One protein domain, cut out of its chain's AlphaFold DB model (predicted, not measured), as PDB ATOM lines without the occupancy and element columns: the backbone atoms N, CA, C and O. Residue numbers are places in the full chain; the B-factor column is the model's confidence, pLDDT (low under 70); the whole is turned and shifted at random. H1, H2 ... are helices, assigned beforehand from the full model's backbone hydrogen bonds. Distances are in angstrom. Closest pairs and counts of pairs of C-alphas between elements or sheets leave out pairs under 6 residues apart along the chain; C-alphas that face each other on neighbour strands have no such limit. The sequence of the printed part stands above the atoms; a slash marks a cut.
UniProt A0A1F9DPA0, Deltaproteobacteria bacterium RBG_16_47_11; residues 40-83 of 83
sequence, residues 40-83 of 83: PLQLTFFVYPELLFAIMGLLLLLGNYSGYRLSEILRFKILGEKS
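AT A GLANCE: This is residues 40 to 83 of the 83 residues of a protein of Deltaproteobacteria bacterium RBG_16_47_11 (UniProt A0A1F9DPA0). Three helices follow one another end to end in a drawn-out zigzag: short H1 at one end makes a corner with H2, and a loop of eight residues joins H2 to H3, which makes the other end. No helix packs along another, and there is no common core. Residues 40 to 55 and residues 72 to 83 stand free. The printed part has 44 residues with three named helices, H1, H2 and H3 in that order, and no named strand; its class is all helix. The whole is extended, with a radius of gyration of the C-alphas of 15.5 A, and its C-alphas span 51 by 17 by 11 A, a rod in outline.

IN THESE COORDINATES: H1 takes residues 40 to 47, Pro 40 to Val 47, and begins with C-alpha 40 at (1.299, 8.923, -19.579). Tyr 48 and Pro 49 follow it. H2 takes residues 50 to 61, Glu 50 to Leu 61, and is the longest helix by residues; it measures 16.8 A from first to last C-alpha and begins with C-alpha 50 at (-14.699, 9.612, -21.195). Residues 62 to 69 lie between H2 and the next helix. H3 takes residues 70 to 80, Leu 70 to Gly 80, measures 16.0 A from first to last C-alpha, and ends with C-alpha 80 at (-42.873, -4.826, -16.153). Residues 81 to 83 follow it.

HOW THE PARTS SIT: H1 and H2 are close but not clearly touching, and their closest C-alphas, those of Phe 45 and Leu 51, are 6.7 A apart. Their lines are about perpendicular, at 77 degrees. H2 and H3 are also close but not clearly touching, and their closest C-alphas, those of Leu 61 and Leu 70, are 6.5 A apart. These two run the same way at a steep tilt of 64 degrees, with their centres 20.3 A apart. H1 and H3 are apart. In H1 and H2 every O i to N i+4 pair is within hydrogen-bond range; in H3 5 of 7 are.

THE WHOLE: The C-alphas of Pro 40 and Ser 83, the first and last printed residues, are the two farthest apart, at 52.6 A. The printed part has no cut, and it ends at residue 83, the chain's last residue. The link from H1 to H2 is tight, and the link from H2 to H3 is short; no link is long. The mean pLDDT of the printed part is 73.2, and confidence is low, under 70, in residues 63 to 83. The mean pLDDT is 87 for H1, 86 for H2 and 60 for H3.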
ATOM      1  N   PRO A  40       2.140   9.104 -18.396       84.75
ATOM      2  CA  PRO A  40       1.299   8.923 -19.579       84.75
ATOM      3  C   PRO A  40      -0.111   8.429 -19.239       84.75
ATOM      4  O   PRO A  40      -1.056   8.753 -19.959       84.75
ATOM      5  N   LEU A  41      -0.282   7.683 -18.143       85.44
ATOM      6  CA  LEU A  41      -1.596   7.237 -17.689       85.44
ATOM      7  C   LEU A  41      -2.406   8.435 -17.182       85.44
ATOM      8  O   LEU A  41      -3.541   8.643 -17.611       85.44
ATOM      9  N   GLN A  42      -1.794   9.262 -16.333       85.88
ATOM     10  CA  GLN A  42      -2.415  10.470 -15.796       85.88
ATOM     11  C   GLN A  42      -2.812  11.446 -16.909       85.88
ATOM     12  O   GLN A  42      -3.941  11.937 -16.918       85.88
ATOM     13  N   LEU A  43      -1.923  11.683 -17.878       88.25
ATOM     14  CA  LEU A  43      -2.216  12.536 -19.030       88.25
ATOM     15  C   LEU A  43      -3.356  11.975 -19.882       88.25
ATOM     16  O   LEU A  43      -4.252  12.722 -20.257       88.25
ATOM     17  N   THR A  44      -3.374  10.667 -20.141       87.25
ATOM     18  CA  THR A  44      -4.438  10.037 -20.941       87.25
ATOM     19  C   THR A  44      -5.807  10.196 -20.279       87.25
ATOM     20  O   THR A  44      -6.757  10.602 -20.942       87.25
ATOM     21  N   PHE A  45      -5.911   9.937 -18.972       87.81
ATOM     22  CA  PHE A  45      -7.166  10.107 -18.232       87.81
ATOM     23  C   PHE A  45      -7.583  11.571 -18.072       87.81
ATOM     24  O   PHE A  45      -8.777  11.858 -18.014       87.81
ATOM     25  N   PHE A  46      -6.622  12.496 -18.010       86.81
ATOM     26  CA  PHE A  46      -6.906  13.927 -17.944       86.81
ATOM     27  C   PHE A  46      -7.398  14.482 -19.288       86.81
ATOM     28  O   PHE A  46      -8.323  15.289 -19.317       86.81
ATOM     29  N   VAL A  47      -6.804  14.035 -20.400       92.75
ATOM     30  CA  VAL A  47      -7.196  14.448 -21.758       92.75
ATOM     31  C   VAL A  47      -8.514  13.795 -22.182       92.75
ATOM     32  O   VAL A  47      -9.349  14.460 -22.789       92.75
ATOM     33  N   TYR A  48      -8.728  12.522 -21.835       92.12
ATOM     34  CA  TYR A  48      -9.913  11.749 -22.217       92.12
ATOM     35  C   TYR A  48     -10.681  11.253 -20.983       92.12
ATOM     36  O   TYR A  48     -10.638  10.064 -20.650       92.12
ATOM     37  N   PRO A  49     -11.438  12.129 -20.300       89.62
ATOM     38  CA  PRO A  49     -12.209  11.732 -19.122       89.62
ATOM     39  C   PRO A  49     -13.321  10.717 -19.448       89.62
ATOM     40  O   PRO A  49     -13.775   9.986 -18.573       89.62
ATOM     41  N   GLU A  50     -13.737  10.610 -20.710       93.06
ATOM     42  CA  GLU A  50     -14.699   9.612 -21.195       93.06
ATOM     43  C   GLU A  50     -14.243   8.155 -20.991       93.06
ATOM     44  O   GLU A  50     -15.081   7.268 -20.806       93.06
ATOM     45  N   LEU A  51     -12.931   7.897 -20.907       90.56
ATOM     46  CA  LEU A  51     -12.403   6.576 -20.547       90.56
ATOM     47  C   LEU A  51     -12.858   6.133 -19.152       90.56
ATOM     48  O   LEU A  51     -13.079   4.942 -18.942       90.56
ATOM     49  N   LEU A  52     -13.063   7.058 -18.207       88.50
ATOM     50  CA  LEU A  52     -13.598   6.724 -16.881       88.50
ATOM     51  C   LEU A  52     -15.030   6.191 -16.983       88.50
ATOM     52  O   LEU A  52     -15.376   5.231 -16.293       88.50
ATOM     53  N   PHE A  53     -15.843   6.760 -17.877       88.31
ATOM     54  CA  PHE A  53     -17.191   6.266 -18.163       88.31
ATOM     55  C   PHE A  53     -17.159   4.883 -18.822       88.31
ATOM     56  O   PHE A  53     -17.925   4.002 -18.428       88.31
ATOM     57  N   ALA A  54     -16.244   4.655 -19.768       89.75
ATOM     58  CA  ALA A  54     -16.057   3.339 -20.378       89.75
ATOM     59  C   ALA A  54     -15.642   2.280 -19.337       89.75
ATOM     60  O   ALA A  54     -16.198   1.182 -19.308       89.75
ATOM     61  N   ILE A  55     -14.720   2.626 -18.431       88.62
ATOM     62  CA  ILE A  55     -14.282   1.752 -17.332       88.62
ATOM     63  C   ILE A  55     -15.424   1.485 -16.351       88.62
ATOM     64  O   ILE A  55     -15.621   0.338 -15.961       88.62
ATOM     65  N   MET A  56     -16.212   2.498 -15.983       85.56
ATOM     66  CA  MET A  56     -17.430   2.318 -15.182       85.56
ATOM     67  C   MET A  56     -18.393   1.324 -15.841       85.56
ATOM     68  O   MET A  56     -18.865   0.401 -15.177       85.56
ATOM     69  N   GLY A  57     -18.643   1.464 -17.146       85.62
ATOM     70  CA  GLY A  57     -19.470   0.528 -17.909       85.62
ATOM     71  C   GLY A  57     -18.916  -0.898 -17.874       85.62
ATOM     72  O   GLY A  57     -19.657  -1.851 -17.635       85.62
ATOM     73  N   LEU A  58     -17.600  -1.051 -18.022       86.19
ATOM     74  CA  LEU A  58     -16.933  -2.350 -17.947       86.19
ATOM     75  C   LEU A  58     -17.010  -2.958 -16.536       86.19
ATOM     76  O   LEU A  58     -17.289  -4.148 -16.398       86.19
ATOM     77  N   LEU A  59     -16.839  -2.158 -15.480       83.94
ATOM     78  CA  LEU A  59     -16.982  -2.588 -14.082       83.94
ATOM     79  C   LEU A  59     -18.414  -3.037 -13.756       83.94
ATOM     80  O   LEU A  59     -18.604  -4.028 -13.042       83.94
ATOM     81  N   LEU A  60     -19.411  -2.340 -14.307       80.00
ATOM     82  CA  LEU A  60     -20.823  -2.716 -14.221       80.00
ATOM     83  C   LEU A  60     -21.094  -4.048 -14.934       80.00
ATOM     84  O   LEU A  60     -21.784  -4.902 -14.376       80.00
ATOM     85  N   LEU A  61     -20.516  -4.258 -16.123       77.25
ATOM     86  CA  LEU A  61     -20.602  -5.530 -16.851       77.25
ATOM     87  C   LEU A  61     -19.926  -6.680 -16.095       77.25
ATOM     88  O   LEU A  61     -20.465  -7.785 -16.061       77.25
ATOM     89  N   LEU A  62     -18.794  -6.419 -15.432       79.38
ATOM     90  CA  LEU A  62     -18.116  -7.398 -14.578       79.38
ATOM     91  C   LEU A  62     -18.927  -7.763 -13.319       79.38
ATOM     92  O   LEU A  62     -18.570  -8.701 -12.610       79.38
ATOM     93  N   GLY A  63     -19.998  -7.023 -13.011       67.75
ATOM     94  CA  GLY A  63     -20.848  -7.276 -11.849       67.75
ATOM     95  C   GLY A  63     -20.215  -6.874 -10.515       67.75
ATOM     96  O   GLY A  63     -20.672  -7.346  -9.474       67.75
ATOM     97  N   ASN A  64     -19.198  -6.001 -10.533       64.12
ATOM     98  CA  ASN A  64     -18.540  -5.469  -9.330       64.12
ATOM     99  C   ASN A  64     -19.333  -4.349  -8.632       64.12
ATOM    100  O   ASN A  64     -18.869  -3.797  -7.636       64.12
ATOM    101  N   TYR A  65     -20.535  -4.016  -9.113       63.81
ATOM    102  CA  TYR A  65     -21.415  -3.057  -8.449       63.81
ATOM    103  C   TYR A  65     -22.395  -3.778  -7.524       63.81
ATOM    104  O   TYR A  65     -23.253  -4.546  -7.961       63.81
ATOM    105  N   SER A  66     -22.251  -3.534  -6.222       54.47
ATOM    106  CA  SER A  66     -23.172  -4.037  -5.209       54.47
ATOM    107  C   SER A  66     -24.524  -3.330  -5.367       54.47
ATOM    108  O   SER A  66     -24.623  -2.132  -5.119       54.47
ATOM    109  N   GLY A  67     -25.547  -4.058  -5.825       59.19
ATOM    110  CA  GLY A  67     -26.950  -3.627  -5.769       59.19
ATOM    111  C   GLY A  67     -27.672  -3.421  -7.104       59.19
ATOM    112  O   GLY A  67     -28.894  -3.437  -7.094       59.19
ATOM    113  N   TYR A  68     -26.966  -3.267  -8.230       53.28
ATOM    114  CA  TYR A  68     -27.594  -3.231  -9.559       53.28
ATOM    115  C   TYR A  68     -26.660  -3.842 -10.599       53.28
ATOM    116  O   TYR A  68     -25.758  -3.182 -11.119       53.28
ATOM    117  N   ARG A  69     -26.877  -5.115 -10.930       58.22
ATOM    118  CA  ARG A  69     -26.242  -5.691 -12.120       58.22
ATOM    119  C   ARG A  69     -26.988  -5.178 -13.347       58.22
ATOM    120  O   ARG A  69     -28.215  -5.173 -13.369       58.22
ATOM    121  N   LEU A  70     -26.277  -4.821 -14.419       57.75
ATOM    122  CA  LEU A  70     -26.930  -4.510 -15.702       57.75
ATOM    123  C   LEU A  70     -27.843  -5.669 -16.166       57.75
ATOM    124  O   LEU A  70     -28.867  -5.453 -16.812       57.75
ATOM    125  N   SER A  71     -27.506  -6.903 -15.772       60.53
ATOM    126  CA  SER A  71     -28.330  -8.092 -15.995       60.53
ATOM    127  C   SER A  71     -29.647  -8.100 -15.210       60.53
ATOM    128  O   SER A  71     -30.615  -8.704 -15.669       60.53
ATOM    129  N   GLU A  72     -29.735  -7.416 -14.069       62.66
ATOM    130  CA  GLU A  72     -30.984  -7.273 -13.317       62.66
ATOM    131  C   GLU A  72     -31.946  -6.314 -14.017       62.66
ATOM    132  O   GLU A  72     -33.137  -6.603 -14.056       62.66
ATOM    133  N   ILE A  73     -31.458  -5.255 -14.674       60.72
ATOM    134  CA  ILE A  73     -32.305  -4.362 -15.488       60.72
ATOM    135  C   ILE A  73     -32.979  -5.148 -16.624       60.72
ATOM    136  O   ILE A  73     -34.177  -4.999 -16.857       60.72
ATOM    137  N   LEU A  74     -32.242  -6.046 -17.288       61.12
ATOM    138  CA  LEU A  74     -32.803  -6.933 -18.316       61.12
ATOM    139  C   LEU A  74     -33.810  -7.937 -17.732       61.12
ATOM    140  O   LEU A  74     -34.839  -8.202 -18.349       61.12
ATOM    141  N   ARG A  75     -33.548  -8.467 -16.530       63.94
ATOM    142  CA  ARG A  75     -34.438  -9.430 -15.864       63.94
ATOM    143  C   ARG A  75     -35.727  -8.784 -15.340       63.94
ATOM    144  O   ARG A  75     -36.781  -9.405 -15.427       63.94
ATOM    145  N   PHE A  76     -35.670  -7.549 -14.841       59.12
ATOM    146  CA  PHE A  76     -36.843  -6.808 -14.360       59.12
ATOM    147  C   PHE A  76     -37.665  -6.173 -15.482       59.12
ATOM    148  O   PHE A  76     -38.870  -5.997 -15.309       59.12
ATOM    149  N   LYS A  77     -37.078  -5.915 -16.659       58.44
ATOM    150  CA  LYS A  77     -37.845  -5.484 -17.838       58.44
ATOM    151  C   LYS A  77     -38.909  -6.515 -18.243       58.44
ATOM    152  O   LYS A  77     -40.011  -6.131 -18.611       58.44
ATOM    153  N   ILE A  78     -38.618  -7.806 -18.074       58.75
ATOM    154  CA  ILE A  78     -39.564  -8.910 -18.330       58.75
ATOM    155  C   ILE A  78     -40.727  -8.912 -17.316       58.75
ATOM    156  O   ILE A  78     -41.816  -9.388 -17.624       58.75
ATOM    157  N   LEU A  79     -40.528  -8.369 -16.110       58.00
ATOM    158  CA  LEU A  79     -41.571  -8.313 -15.079       58.00
ATOM    159  C   LEU A  79     -42.534  -7.125 -15.270       58.00
ATOM    160  O   LEU A  79     -43.690  -7.220 -14.870       58.00
ATOM    161  N   GLY A  80     -42.072  -6.030 -15.885       58.19
ATOM    162  CA  GLY A  80     -42.873  -4.826 -16.153       58.19
ATOM    163  C   GLY A  80     -43.799  -4.923 -17.370       58.19
ATOM    164  O   GLY A  80     -44.670  -4.081 -17.534       58.19
ATOM    165  N   GLU A  81     -43.645  -5.953 -18.205       53.12
ATOM    166  CA  GLU A  81     -44.495  -6.202 -19.383       53.12
ATOM    167  C   GLU A  81     -45.748  -7.039 -19.045       53.12
ATOM    168  O   GLU A  81     -46.505  -7.441 -19.925       53.12
ATOM    169  N   LYS A  82     -45.965  -7.328 -17.755       47.00
ATOM    170  CA  LYS A  82     -47.081  -8.136 -17.242       47.00
ATOM    171  C   LYS A  82     -48.011  -7.369 -16.290       47.00
ATOM    172  O   LYS A  82     -48.586  -7.982 -15.391       47.00
ATOM    173  N   SER A  83     -48.162  -6.057 -16.483       42.03
ATOM    174  CA  SER A  83     -49.207  -5.258 -15.828       42.03
ATOM    175  C   SER A  83     -50.058  -4.504 -16.831       42.03
ATOM    176  O   SER A  83     -49.513  -4.082 -17.871       42.03
TER     177      SER A  83